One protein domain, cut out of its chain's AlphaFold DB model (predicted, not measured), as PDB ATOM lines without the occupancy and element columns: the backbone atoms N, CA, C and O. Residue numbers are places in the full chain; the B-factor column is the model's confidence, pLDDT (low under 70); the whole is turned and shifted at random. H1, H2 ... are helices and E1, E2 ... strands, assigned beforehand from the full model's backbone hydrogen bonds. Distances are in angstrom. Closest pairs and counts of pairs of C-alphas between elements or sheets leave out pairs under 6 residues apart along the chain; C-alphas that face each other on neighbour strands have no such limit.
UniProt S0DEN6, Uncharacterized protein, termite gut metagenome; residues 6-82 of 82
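AT A GLANCE: This is residues 6 to 82 of the 82 residues of an uncharacterized protein of termite gut metagenome (UniProt S0DEN6). A small three-stranded sheet, E1, E2 and E3, sits in the inner part of a long, thin model, with H1 toward one end, only grazing the sheet, and the longer H2 reaching away from the sheet as an arm toward the other end. From the far end of H2 the unnamed stretch of residues 66 to 77 folds back to the sheet and leads into E3. The printed part has 77 residues, with two named helices and three named strands in the order H1, E1, E2, H2, E3, and the class is mixed, helices and strands. The sheet runs E1, E2, E3 and is mixed, with E1 and E2 parallel and E2 and E3 antiparallel. The whole is extended, a rod with a radius of gyration of the C-alphas of 18.3 A and spans of 60 by 19 by 15 A.

HOW THE PARTS SIT: The sheet has E2, residues 43 to 47, as its inner strand, and E1, residues 27 to 30, and E3, residues 78 to 81, as its edge strands. E1 and E2 are parallel, at 17 degrees between their directions; N 44 and O 27 are within hydrogen-bond range at 2.8 A, and so are N 29 and O 44 at 2.9 A. E2 and E3 are antiparallel, at 163 degrees, with N 45 and O 80 within hydrogen-bond range at 2.8 A and N 78 and O 47 at 2.8 A. H1, residues 6 to 16, is on the sheet but only grazes it, with its residues 6 to 11; the closest C-alphas of H1 and E1 are those of Ala 7 and Ala 29, 6.2 A apart. H2, residues 50 to 65, is not on the sheet, and it is apart from H1 and from E1. In H1 each O i to N i+4 pair is within hydrogen-bond range; in H2 10 of 12 are.

IN THESE COORDINATES: E2, the longest strand by residues, measures 11.8 A from first to last C-alpha, E1 10.1 A and E3 9.9 A. H1 measures 15.2 A and begins with C-alpha 6 at (-47.931, 18.156, 25.829). H2, the longest helix by residues, measures 23.1 A and ends with C-alpha 65 at (-23.283, 44.855, 16.593). E3 ends with C-alpha 81 at (-40.125, 9.070, 12.898).

THE WHOLE: The two C-alphas farthest apart in the domain are those of Lys 20 and Gly 67, 60.2 A. Residues 62 to 67, of which 62 to 65 belong to H2, stand free. The links E1 to E2 and H2 to E3 are long, with 12 residues each; the link H1 to E1 is short and the link E2 to H2 tight. The printed part has no cut and ends at residue 82, the chain's last residue. The mean pLDDT of the printed part is 88.7, and residue 51 is the one printed residue under 70.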
ATOM      1  N   VAL A   6     -46.486  18.343  26.034       88.06
ATOM      2  CA  VAL A   6     -47.931  18.156  25.829       88.06
ATOM      3  C   VAL A   6     -48.253  16.735  25.363       88.06
ATOM      4  O   VAL A   6     -49.161  16.108  25.901       88.06
ATOM      5  N   ALA A   7     -47.483  16.193  24.414       87.94
ATOM      6  CA  ALA A   7     -47.695  14.832  23.919       87.94
ATOM      7  C   ALA A   7     -47.489  13.775  25.017       87.94
ATOM      8  O   ALA A   7     -48.281  12.841  25.143       87.94
ATOM      9  N   PHE A   8     -46.462  13.953  25.852       89.31
ATOM     10  CA  PHE A   8     -46.172  13.038  26.954       89.31
ATOM     11  C   PHE A   8     -47.239  13.118  28.053       89.31
ATOM     12  O   PHE A   8     -47.714  12.093  28.536       89.31
ATOM     13  N   GLU A   9     -47.675  14.322  28.420       91.31
ATOM     14  CA  GLU A   9     -48.743  14.512  29.404       91.31
ATOM     15  C   GLU A   9     -50.080  13.953  28.910       91.31
ATOM     16  O   GLU A   9     -50.790  13.293  29.673       91.31
ATOM     17  N   LEU A  10     -50.397  14.138  27.625       90.75
ATOM     18  CA  LEU A  10     -51.563  13.525  27.000       90.75
ATOM     19  C   LEU A  10     -51.491  11.998  27.100       90.75
ATOM     20  O   LEU A  10     -52.447  11.386  27.574       90.75
ATOM     21  N   TYR A  11     -50.354  11.391  26.742       91.19
ATOM     22  CA  TYR A  11     -50.137   9.953  26.908       91.19
ATOM     23  C   TYR A  11     -50.395   9.508  28.357       91.19
ATOM     24  O   TYR A  11     -51.176   8.588  28.599       91.19
ATOM     25  N   GLN A  12     -49.823  10.208  29.345       91.81
ATOM     26  CA  GLN A  12     -50.023   9.890  30.761       91.81
ATOM     27  C   GLN A  12     -51.483  10.020  31.213       91.81
ATOM     28  O   GLN A  12     -51.927   9.285  32.100       91.81
ATOM     29  N   ILE A  13     -52.235  10.975  30.668       94.56
ATOM     30  CA  ILE A  13     -53.662  11.139  30.967       94.56
ATOM     31  C   ILE A  13     -54.463   9.980  30.372       94.56
ATOM     32  O   ILE A  13     -55.286   9.397  31.076       94.56
ATOM     33  N   LEU A  14     -54.216   9.622  29.109       93.19
ATOM     34  CA  LEU A  14     -54.910   8.521  28.436       93.19
ATOM     35  C   LEU A  14     -54.626   7.177  29.115       93.19
ATOM     36  O   LEU A  14     -55.554   6.407  29.366       93.19
ATOM     37  N   TYR A  15     -53.370   6.949  29.509       92.38
ATOM     38  CA  TYR A  15     -52.965   5.789  30.296       92.38
ATOM     39  C   TYR A  15     -53.709   5.725  31.636       92.38
ATOM     40  O   TYR A  15     -54.356   4.726  31.946       92.38
ATOM     41  N   ARG A  16     -53.703   6.818  32.415       95.19
ATOM     42  CA  ARG A  16     -54.391   6.884  33.720       95.19
ATOM     43  C   ARG A  16     -55.908   6.730  33.618       95.19
ATOM     44  O   ARG A  16     -56.528   6.252  34.561       95.19
ATOM     45  N   LYS A  17     -56.510   7.116  32.490       95.69
ATOM     46  CA  LYS A  17     -57.939   6.911  32.215       95.69
ATOM     47  C   LYS A  17     -58.283   5.485  31.770       95.69
ATOM     48  O   LYS A  17     -59.452   5.213  31.516       95.69
ATOM     49  N   GLY A  18     -57.303   4.583  31.676       93.81
ATOM     50  CA  GLY A  18     -57.531   3.195  31.278       93.81
ATOM     51  C   GLY A  18     -57.971   3.059  29.820       93.81
ATOM     52  O   GLY A  18     -58.774   2.180  29.502       93.81
ATOM     53  N   MET A  19     -57.495   3.946  28.937       93.00
ATOM     54  CA  MET A  19     -57.809   3.862  27.513       93.00
ATOM     55  C   MET A  19     -57.378   2.500  26.958       93.00
ATOM     56  O   MET A  19     -56.214   2.110  27.050       93.00
ATOM     57  N   LYS A  20     -58.329   1.776  26.364       90.81
ATOM     58  CA  LYS A  20     -58.040   0.517  25.673       90.81
ATOM     59  C   LYS A  20     -57.229   0.799  24.410       90.81
ATOM     60  O   LYS A  20     -57.484   1.789  23.731       90.81
ATOM     61  N   ASN A  21     -56.307  -0.104  24.083       87.44
ATOM     62  CA  ASN A  21     -55.459  -0.037  22.888       87.44
ATOM     63  C   ASN A  21     -54.589   1.228  22.822       87.44
ATOM     64  O   ASN A  21     -54.382   1.790  21.753       87.44
ATOM     65  N   LEU A  22     -54.058   1.686  23.961       87.75
ATOM     66  CA  LEU A  22     -53.168   2.848  23.978       87.75
ATOM     67  C   LEU A  22     -51.953   2.653  23.055       87.75
ATOM     68  O   LEU A  22     -51.530   3.606  22.417       87.75
ATOM     69  N   GLU A  23     -51.450   1.422  22.926       84.00
ATOM     70  CA  GLU A  23     -50.324   1.049  22.055       84.00
ATOM     71  C   GLU A  23     -50.605   1.205  20.552       84.00
ATOM     72  O   GLU A  23     -49.669   1.334  19.769       84.00
ATOM     73  N   SER A  24     -51.875   1.241  20.131       86.50
ATOM     74  CA  SER A  24     -52.228   1.463  18.722       86.50
ATOM     75  C   SER A  24     -52.340   2.944  18.355       86.50
ATOM     76  O   SER A  24     -52.696   3.261  17.224       86.50
ATOM     77  N   LEU A  25     -52.122   3.855  19.308       87.62
ATOM     78  CA  LEU A  25     -52.113   5.285  19.027       87.62
ATOM     79  C   LEU A  25     -50.785   5.710  18.414       87.62
ATOM     80  O   LEU A  25     -49.713   5.332  18.890       87.62
ATOM     81  N   GLU A  26     -50.881   6.576  17.414       87.94
ATOM     82  CA  GLU A  26     -49.747   7.289  16.845       87.94
ATOM     83  C   GLU A  26     -49.748   8.725  17.364       87.94
ATOM     84  O   GLU A  26     -50.783   9.400  17.383       87.94
ATOM     85  N   PHE A  27     -48.581   9.198  17.793       87.25
ATOM     86  CA  PHE A  27     -48.414  10.564  18.275       87.25
ATOM     87  C   PHE A  27     -47.672  11.395  17.233       87.25
ATOM     88  O   PHE A  27     -46.664  10.957  16.682       87.25
ATOM     89  N   VAL A  28     -48.154  12.619  17.003       88.69
ATOM     90  CA  VAL A  28     -47.422  13.653  16.265       88.69
ATOM     91  C   VAL A  28     -47.143  14.802  17.224       88.69
ATOM     92  O   VAL A  28     -48.072  15.333  17.835       88.69
ATOM     93  N   ALA A  29     -45.876  15.170  17.389       88.94
ATOM     94  CA  ALA A  29     -45.467  16.230  18.305       88.94
ATOM     95  C   ALA A  29     -44.389  17.134  17.696       88.94
ATOM     96  O   ALA A  29     -43.909  16.899  16.590       88.94
ATOM     97  N   PHE A  30     -44.035  18.189  18.424       88.19
ATOM     98  CA  PHE A  30     -42.990  19.137  18.052       88.19
ATOM     99  C   PHE A  30     -41.795  18.988  18.984       88.19
ATOM    100  O   PHE A  30     -41.987  18.727  20.174       88.19
ATOM    101  N   ASP A  31     -40.611  19.241  18.427       85.31
ATOM    102  CA  ASP A  31     -39.302  19.188  19.076       85.31
ATOM    103  C   ASP A  31     -38.924  17.803  19.608       85.31
ATOM    104  O   ASP A  31     -39.636  17.172  20.396       85.31
ATOM    105  N   LYS A  32     -37.720  17.353  19.266       85.12
ATOM    106  CA  LYS A  32     -37.161  16.155  19.886       85.12
ATOM    107  C   LYS A  32     -36.616  16.478  21.272       85.12
ATOM    108  O   LYS A  32     -35.565  17.088  21.424       85.12
ATOM    109  N   THR A  33     -37.318  16.018  22.304       85.56
ATOM    110  CA  THR A  33     -36.905  16.177  23.706       85.56
ATOM    111  C   THR A  33     -36.887  14.851  24.456       85.56
ATOM    112  O   THR A  33     -37.430  13.843  24.006       85.56
ATOM    113  N   GLU A  34     -36.300  14.844  25.652       85.81
ATOM    114  CA  GLU A  34     -36.316  13.666  26.525       85.81
ATOM    115  C   GLU A  34     -37.749  13.197  26.856       85.81
ATOM    116  O   GLU A  34     -37.991  12.006  27.007       85.81
ATOM    117  N   PHE A  35     -38.728  14.108  26.917       85.44
ATOM    118  CA  PHE A  35     -40.126  13.761  27.207       85.44
ATOM    119  C   PHE A  35     -40.790  13.012  26.060       85.44
ATOM    120  O   PHE A  35     -41.459  12.007  26.289       85.44
ATOM    121  N   THR A  36     -40.587  13.479  24.828       84.75
ATOM    122  CA  THR A  36     -41.137  12.822  23.638       84.75
ATOM    123  C   THR A  36     -40.531  11.434  23.440       84.75
ATOM    124  O   THR A  36     -41.234  10.533  23.004       84.75
ATOM    125  N   LEU A  37     -39.272  11.229  23.846       85.00
ATOM    126  CA  LEU A  37     -38.595   9.925  23.802       85.00
ATOM    127  C   LEU A  37     -39.078   8.930  24.872       85.00
ATOM    128  O   LEU A  37     -38.764   7.748  24.791       85.00
ATOM    129  N   ARG A  38     -39.823   9.388  25.887       87.44
ATOM    130  CA  ARG A  38     -40.400   8.527  26.936       87.44
ATOM    131  C   ARG A  38     -41.788   7.994  26.582       87.44
ATOM    132  O   ARG A  38     -42.349   7.228  27.362       87.44
ATOM    133  N   ILE A  39     -42.365   8.418  25.459       86.94
ATOM    134  CA  ILE A  39     -43.615   7.851  24.950       86.94
ATOM    135  C   ILE A  39     -43.265   6.478  24.354       86.94
ATOM    136  O   ILE A  39     -42.438   6.420  23.453       86.94
ATOM    137  N   PRO A  40     -43.843   5.371  24.856       81.88
ATOM    138  CA  PRO A  40     -43.481   4.025  24.402       81.88
ATOM    139  C   PRO A  40     -44.027   3.691  23.008       81.88
ATOM    140  O   PRO A  40     -43.593   2.727  22.384       81.88
ATOM    141  N   ASN A  41     -44.989   4.474  22.526       81.94
ATOM    142  CA  ASN A  41     -45.544   4.363  21.188       81.94
ATOM    143  C   ASN A  41     -44.640   5.026  20.150       81.94
ATOM    144  O   ASN A  41     -43.953   6.003  20.446       81.94
ATOM    145  N   LYS A  42     -44.762   4.570  18.899       82.75
ATOM    146  CA  LYS A  42     -44.172   5.245  17.742       82.75
ATOM    147  C   LYS A  42     -44.601   6.713  17.714       82.75
ATOM    148  O   LYS A  42     -45.800   7.019  17.741       82.75
ATOM    149  N   ILE A  43     -43.623   7.611  17.641       86.69
ATOM    150  CA  ILE A  43     -43.860   9.051  17.619       86.69
ATOM    151  C   ILE A  43     -43.267   9.666  16.358       86.69
ATOM    152  O   ILE A  43     -42.141   9.393  15.951       86.69
ATOM    153  N   THR A  44     -44.051  10.522  15.719       89.94
ATOM    154  CA  THR A  44     -43.584  11.372  14.630       89.94
ATOM    155  C   THR A  44     -43.349  12.770  15.184       89.94
ATOM    156  O   THR A  44     -44.219  13.353  15.825       89.94
ATOM    157  N   LEU A  45     -42.163  13.318  14.959       88.75
ATOM    158  CA  LEU A  45     -41.743  14.612  15.474       88.75
ATOM    159  C   LEU A  45     -41.502  15.576  14.326       88.75
ATOM    160  O   LEU A  45     -40.764  15.259  13.399       88.75
ATOM    161  N   LEU A  46     -42.089  16.764  14.406       89.31
ATOM    162  CA  LEU A  46     -41.637  17.901  13.621       89.31
ATOM    163  C   LEU A  46     -40.533  18.604  14.415       89.31
ATOM    164  O   LEU A  46     -40.792  19.199  15.462       89.31
ATOM    165  N   ASP A  47     -39.304  18.491  13.933       86.75
ATOM    166  CA  ASP A  47     -38.102  18.948  14.622       86.75
ATOM    167  C   ASP A  47     -37.330  19.958  13.772       86.75
ATOM    168  O   ASP A  47     -37.517  20.062  12.558       86.75
ATOM    169  N   TYR A  48     -36.453  20.717  14.411       81.31
ATOM    170  CA  TYR A  48     -35.508  21.604  13.742       81.31
ATOM    171  C   TYR A  48     -34.143  21.460  14.412       81.31
ATOM    172  O   TYR A  48     -34.069  21.106  15.590       81.31
ATOM    173  N   PRO A  49     -33.039  21.751  13.708       77.69
ATOM    174  CA  PRO A  49     -31.716  21.669  14.311       77.69
ATOM    175  C   PRO A  49     -31.540  22.762  15.384       77.69
ATOM    176  O   PRO A  49     -31.181  23.902  15.089       77.69
ATOM    177  N   GLN A  50     -31.827  22.424  16.648       70.00
ATOM    178  CA  GLN A  50     -31.772  23.351  17.788       70.00
ATOM    179  C   GLN A  50     -30.372  23.940  18.005       70.00
ATOM    180  O   GLN A  50     -30.248  25.144  18.243       70.00
ATOM    181  N   GLU A  51     -29.324  23.118  17.878       67.56
ATOM    182  CA  GLU A  51     -27.928  23.566  18.005       67.56
ATOM    183  C   GLU A  51     -27.565  24.629  16.955       67.56
ATOM    184  O   GLU A  51     -26.828  25.577  17.248       67.56
ATOM    185  N   ASP A  52     -28.161  24.545  15.762       77.69
ATOM    186  CA  ASP A  52     -27.923  25.499  14.682       77.69
ATOM    187  C   ASP A  52     -28.646  26.832  14.914       77.69
ATOM    188  O   ASP A  52     -28.127  27.876  14.517       77.69
ATOM    189  N   ILE A  53     -29.793  26.843  15.611       87.06
ATOM    190  CA  ILE A  53     -30.545  28.082  15.894       87.06
ATOM    191  C   ILE A  53     -29.730  29.014  16.782       87.06
ATOM    192  O   ILE A  53     -29.540  30.183  16.443       87.06
ATOM    193  N   GLY A  54     -29.267  28.512  17.931       87.75
ATOM    194  CA  GLY A  54     -28.565  29.330  18.920       87.75
ATOM    195  C   GLY A  54     -27.268  29.904  18.354       87.75
ATOM    196  O   GLY A  54     -27.001  31.101  18.478       87.75
ATOM    197  N   LYS A  55     -26.504  29.065  17.645       90.81
ATOM    198  CA  LYS A  55     -25.263  29.469  16.980       90.81
ATOM    199  C   LYS A  55     -25.518  30.496  15.876       90.81
ATOM    200  O   LYS A  55     -24.830  31.515  15.827       90.81
ATOM    201  N   LEU A  56     -26.511  30.264  15.016       91.56
ATOM    202  CA  LEU A  56     -26.871  31.199  13.949       91.56
ATOM    203  C   LEU A  56     -27.349  32.540  14.512       91.56
ATOM    204  O   LEU A  56     -26.936  33.588  14.020       91.56
ATOM    205  N   ALA A  57     -28.184  32.521  15.551       92.44
ATOM    206  CA  ALA A  57     -28.675  33.726  16.205       92.44
ATOM    207  C   ALA A  57     -27.524  34.544  16.807       92.44
ATOM    208  O   ALA A  57     -27.438  35.745  16.556       92.44
ATOM    209  N   ALA A  58     -26.599  33.898  17.524       94.25
ATOM    210  CA  ALA A  58     -25.422  34.561  18.083       94.25
ATOM    211  C   ALA A  58     -24.548  35.198  16.990       94.25
ATOM    212  O   ALA A  58     -24.175  36.364  17.103       94.25
ATOM    213  N   LEU A  59     -24.278  34.474  15.898       94.56
ATOM    214  CA  LEU A  59     -23.508  34.998  14.764       94.56
ATOM    215  C   LEU A  59     -24.174  36.226  14.129       94.56
ATOM    216  O   LEU A  59     -23.501  37.218  13.861       94.56
ATOM    217  N   LYS A  60     -25.495  36.183  13.924       95.19
ATOM    218  CA  LYS A  60     -26.267  37.315  13.390       95.19
ATOM    219  C   LYS A  60     -26.225  38.525  14.319       95.19
ATOM    220  O   LYS A  60     -26.053  39.646  13.855       95.19
ATOM    221  N   ILE A  61     -26.332  38.313  15.632       96.12
ATOM    222  CA  ILE A  61     -26.217  39.391  16.624       96.12
ATOM    223  C   ILE A  61     -24.837  40.047  16.556       96.12
ATOM    224  O   ILE A  61     -24.754  41.271  16.522       96.12
ATOM    225  N   MET A  62     -23.764  39.257  16.470       96.75
ATOM    226  CA  MET A  62     -22.399  39.786  16.360       96.75
ATOM    227  C   MET A  62     -22.217  40.670  15.119       96.75
ATOM    228  O   MET A  62     -21.638  41.749  15.225       96.75
ATOM    229  N   LYS A  63     -22.761  40.256  13.970       96.31
ATOM    230  CA  LYS A  63     -22.755  41.054  12.734       96.31
ATOM    231  C   LYS A  63     -23.512  42.370  12.882       96.31
ATOM    232  O   LYS A  63     -22.995  43.426  12.529       96.31
ATOM    233  N   MET A  64     -24.706  42.323  13.475       96.75
ATOM    234  CA  MET A  64     -25.507  43.526  13.722       96.75
ATOM    235  C   MET A  64     -24.788  44.513  14.653       96.75
ATOM    236  O   MET A  64     -24.817  45.715  14.408       96.75
ATOM    237  N   VAL A  65     -24.094  44.020  15.685       97.38
ATOM    238  CA  VAL A  65     -23.283  44.855  16.593       97.38
ATOM    239  C   VAL A  65     -22.112  45.525  15.862       97.38
ATOM    240  O   VAL A  65     -21.731  46.639  16.209       97.38
ATOM    241  N   GLN A  66     -21.571  44.886  14.823       97.12
ATOM    242  CA  GLN A  66     -20.533  45.451  13.952       97.12
ATOM    243  C   GLN A  66     -21.088  46.421  12.891       97.12
ATOM    244  O   GLN A  66     -20.320  46.981  12.112       97.12
ATOM    245  N   GLY A  67     -22.405  46.654  12.870       96.44
ATOM    246  CA  GLY A  67     -23.069  47.537  11.912       96.44
ATOM    247  C   GLY A  67     -23.352  46.889  10.555       96.44
ATOM    248  O   GLY A  67     -23.734  47.592   9.619       96.44
ATOM    249  N   GLU A  68     -23.185  45.570  10.424       97.06
ATOM    250  CA  GLU A  68     -23.530  44.860   9.195       97.06
ATOM    251  C   GLU A  68     -25.058  44.697   9.062       97.06
ATOM    252  O   GLU A  68     -25.740  44.363  10.039       97.06
ATOM    253  N   PRO A  69     -25.628  44.889   7.856       91.75
ATOM    254  CA  PRO A  69     -27.037  44.619   7.612       91.75
ATOM    255  C   PRO A  69     -27.316  43.114   7.674       91.75
ATOM    256  O   PRO A  69     -26.643  42.314   7.025       91.75
ATOM    257  N   GLU A  70     -28.366  42.728   8.394       95.31
ATOM    258  CA  GLU A  70     -28.729  41.326   8.609       95.31
ATOM    259  C   GLU A  70     -30.143  41.025   8.092       95.31
ATOM    260  O   GLU A  70     -31.018  41.893   8.081       95.31
ATOM    261  N   LYS A  71     -30.380  39.788   7.632       93.31
ATOM    262  CA  LYS A  71     -31.673  39.354   7.072       93.31
ATOM    263  C   LYS A  71     -32.299  38.244   7.906       93.31
ATOM    264  O   LYS A  71     -31.606  37.492   8.588       93.31
ATOM    265  N   SER A  72     -33.612  38.073   7.800       92.81
ATOM    266  CA  SER A  72     -34.282  36.900   8.366       92.81
ATOM    267  C   SER A  72     -33.784  35.619   7.692       92.81
ATOM    268  O   SER A  72     -33.603  35.576   6.475       92.81
ATOM    269  N   THR A  73     -33.583  34.566   8.482       90.50
ATOM    270  CA  THR A  73     -33.254  33.228   7.977       90.50
ATOM    271  C   THR A  73     -34.312  32.253   8.451       90.50
ATOM    272  O   THR A  73     -34.640  32.220   9.635       90.50
ATOM    273  N   LEU A  74     -34.840  31.467   7.516       87.12
ATOM    274  CA  LEU A  74     -35.706  30.337   7.812       87.12
ATOM    275  C   LEU A  74     -34.840  29.092   7.955       87.12
ATOM    276  O   LEU A  74     -33.983  28.835   7.110       87.12
ATOM    277  N   LEU A  75     -35.072  28.334   9.021       86.12
ATOM    278  CA  LEU A  75     -34.425  27.047   9.225       86.12
ATOM    279  C   LEU A  75     -35.374  25.925   8.797       86.12
ATOM    280  O   LEU A  75     -36.579  26.023   9.053       86.12
ATOM    281  N   PRO A  76     -34.860  24.891   8.112       86.56
ATOM    282  CA  PRO A  76     -35.693  23.809   7.623       86.56
ATOM    283  C   PRO A  76     -36.180  22.960   8.796       86.56
ATOM    284  O   PRO A  76     -35.383  22.438   9.575       86.56
ATOM    285  N   TRP A  77     -37.497  22.800   8.887       87.31
ATOM    286  CA  TRP A  77     -38.097  21.785   9.743       87.31
ATOM    287  C   TRP A  77     -37.991  20.421   9.070       87.31
ATOM    288  O   TRP A  77     -38.057  20.309   7.843       87.31
ATOM    289  N   GLN A  78     -37.846  19.383   9.878       88.88
ATOM    290  CA  GLN A  78     -37.747  18.002   9.440       88.88
ATOM    291  C   GLN A  78     -38.781  17.161  10.172       88.88
ATOM    292  O   GLN A  78     -39.029  17.353  11.361       88.88
ATOM    293  N   LEU A  79     -39.385  16.220   9.452       89.50
ATOM    294  CA  LEU A  79     -40.260  15.226  10.048       89.50
ATOM    295  C   LEU A  79     -39.430  13.982  10.370       89.50
ATOM    296  O   LEU A  79     -38.874  13.354   9.470       89.50
ATOM    297  N   LEU A  80     -39.335  13.640  11.648       86.81
ATOM    298  CA  LEU A  80     -38.594  12.493  12.155       86.81
ATOM    299  C   LEU A  80     -39.585  11.444  12.652       86.81
ATOM    300  O   LEU A  80     -40.494  11.771  13.407       86.81
ATOM    301  N   SER A  81     -39.410  10.182  12.266       83.81
ATOM    302  CA  SER A  81     -40.125   9.070  12.898       83.81
ATOM    303  C   SER A  81     -39.172   8.395  13.875       83.81
ATOM    304  O   SER A  81     -38.080   7.991  13.471       83.81
ATOM    305  N   VAL A  82     -39.573   8.327  15.145       74.56
ATOM    306  CA  VAL A  82     -38.776   7.801  16.261       74.56
ATOM    307  C   VAL A  82     -39.533   6.687  16.970       74.56
ATOM    308  O   VAL A  82     -40.785   6.762  17.039       74.56
TER     309      VAL A  82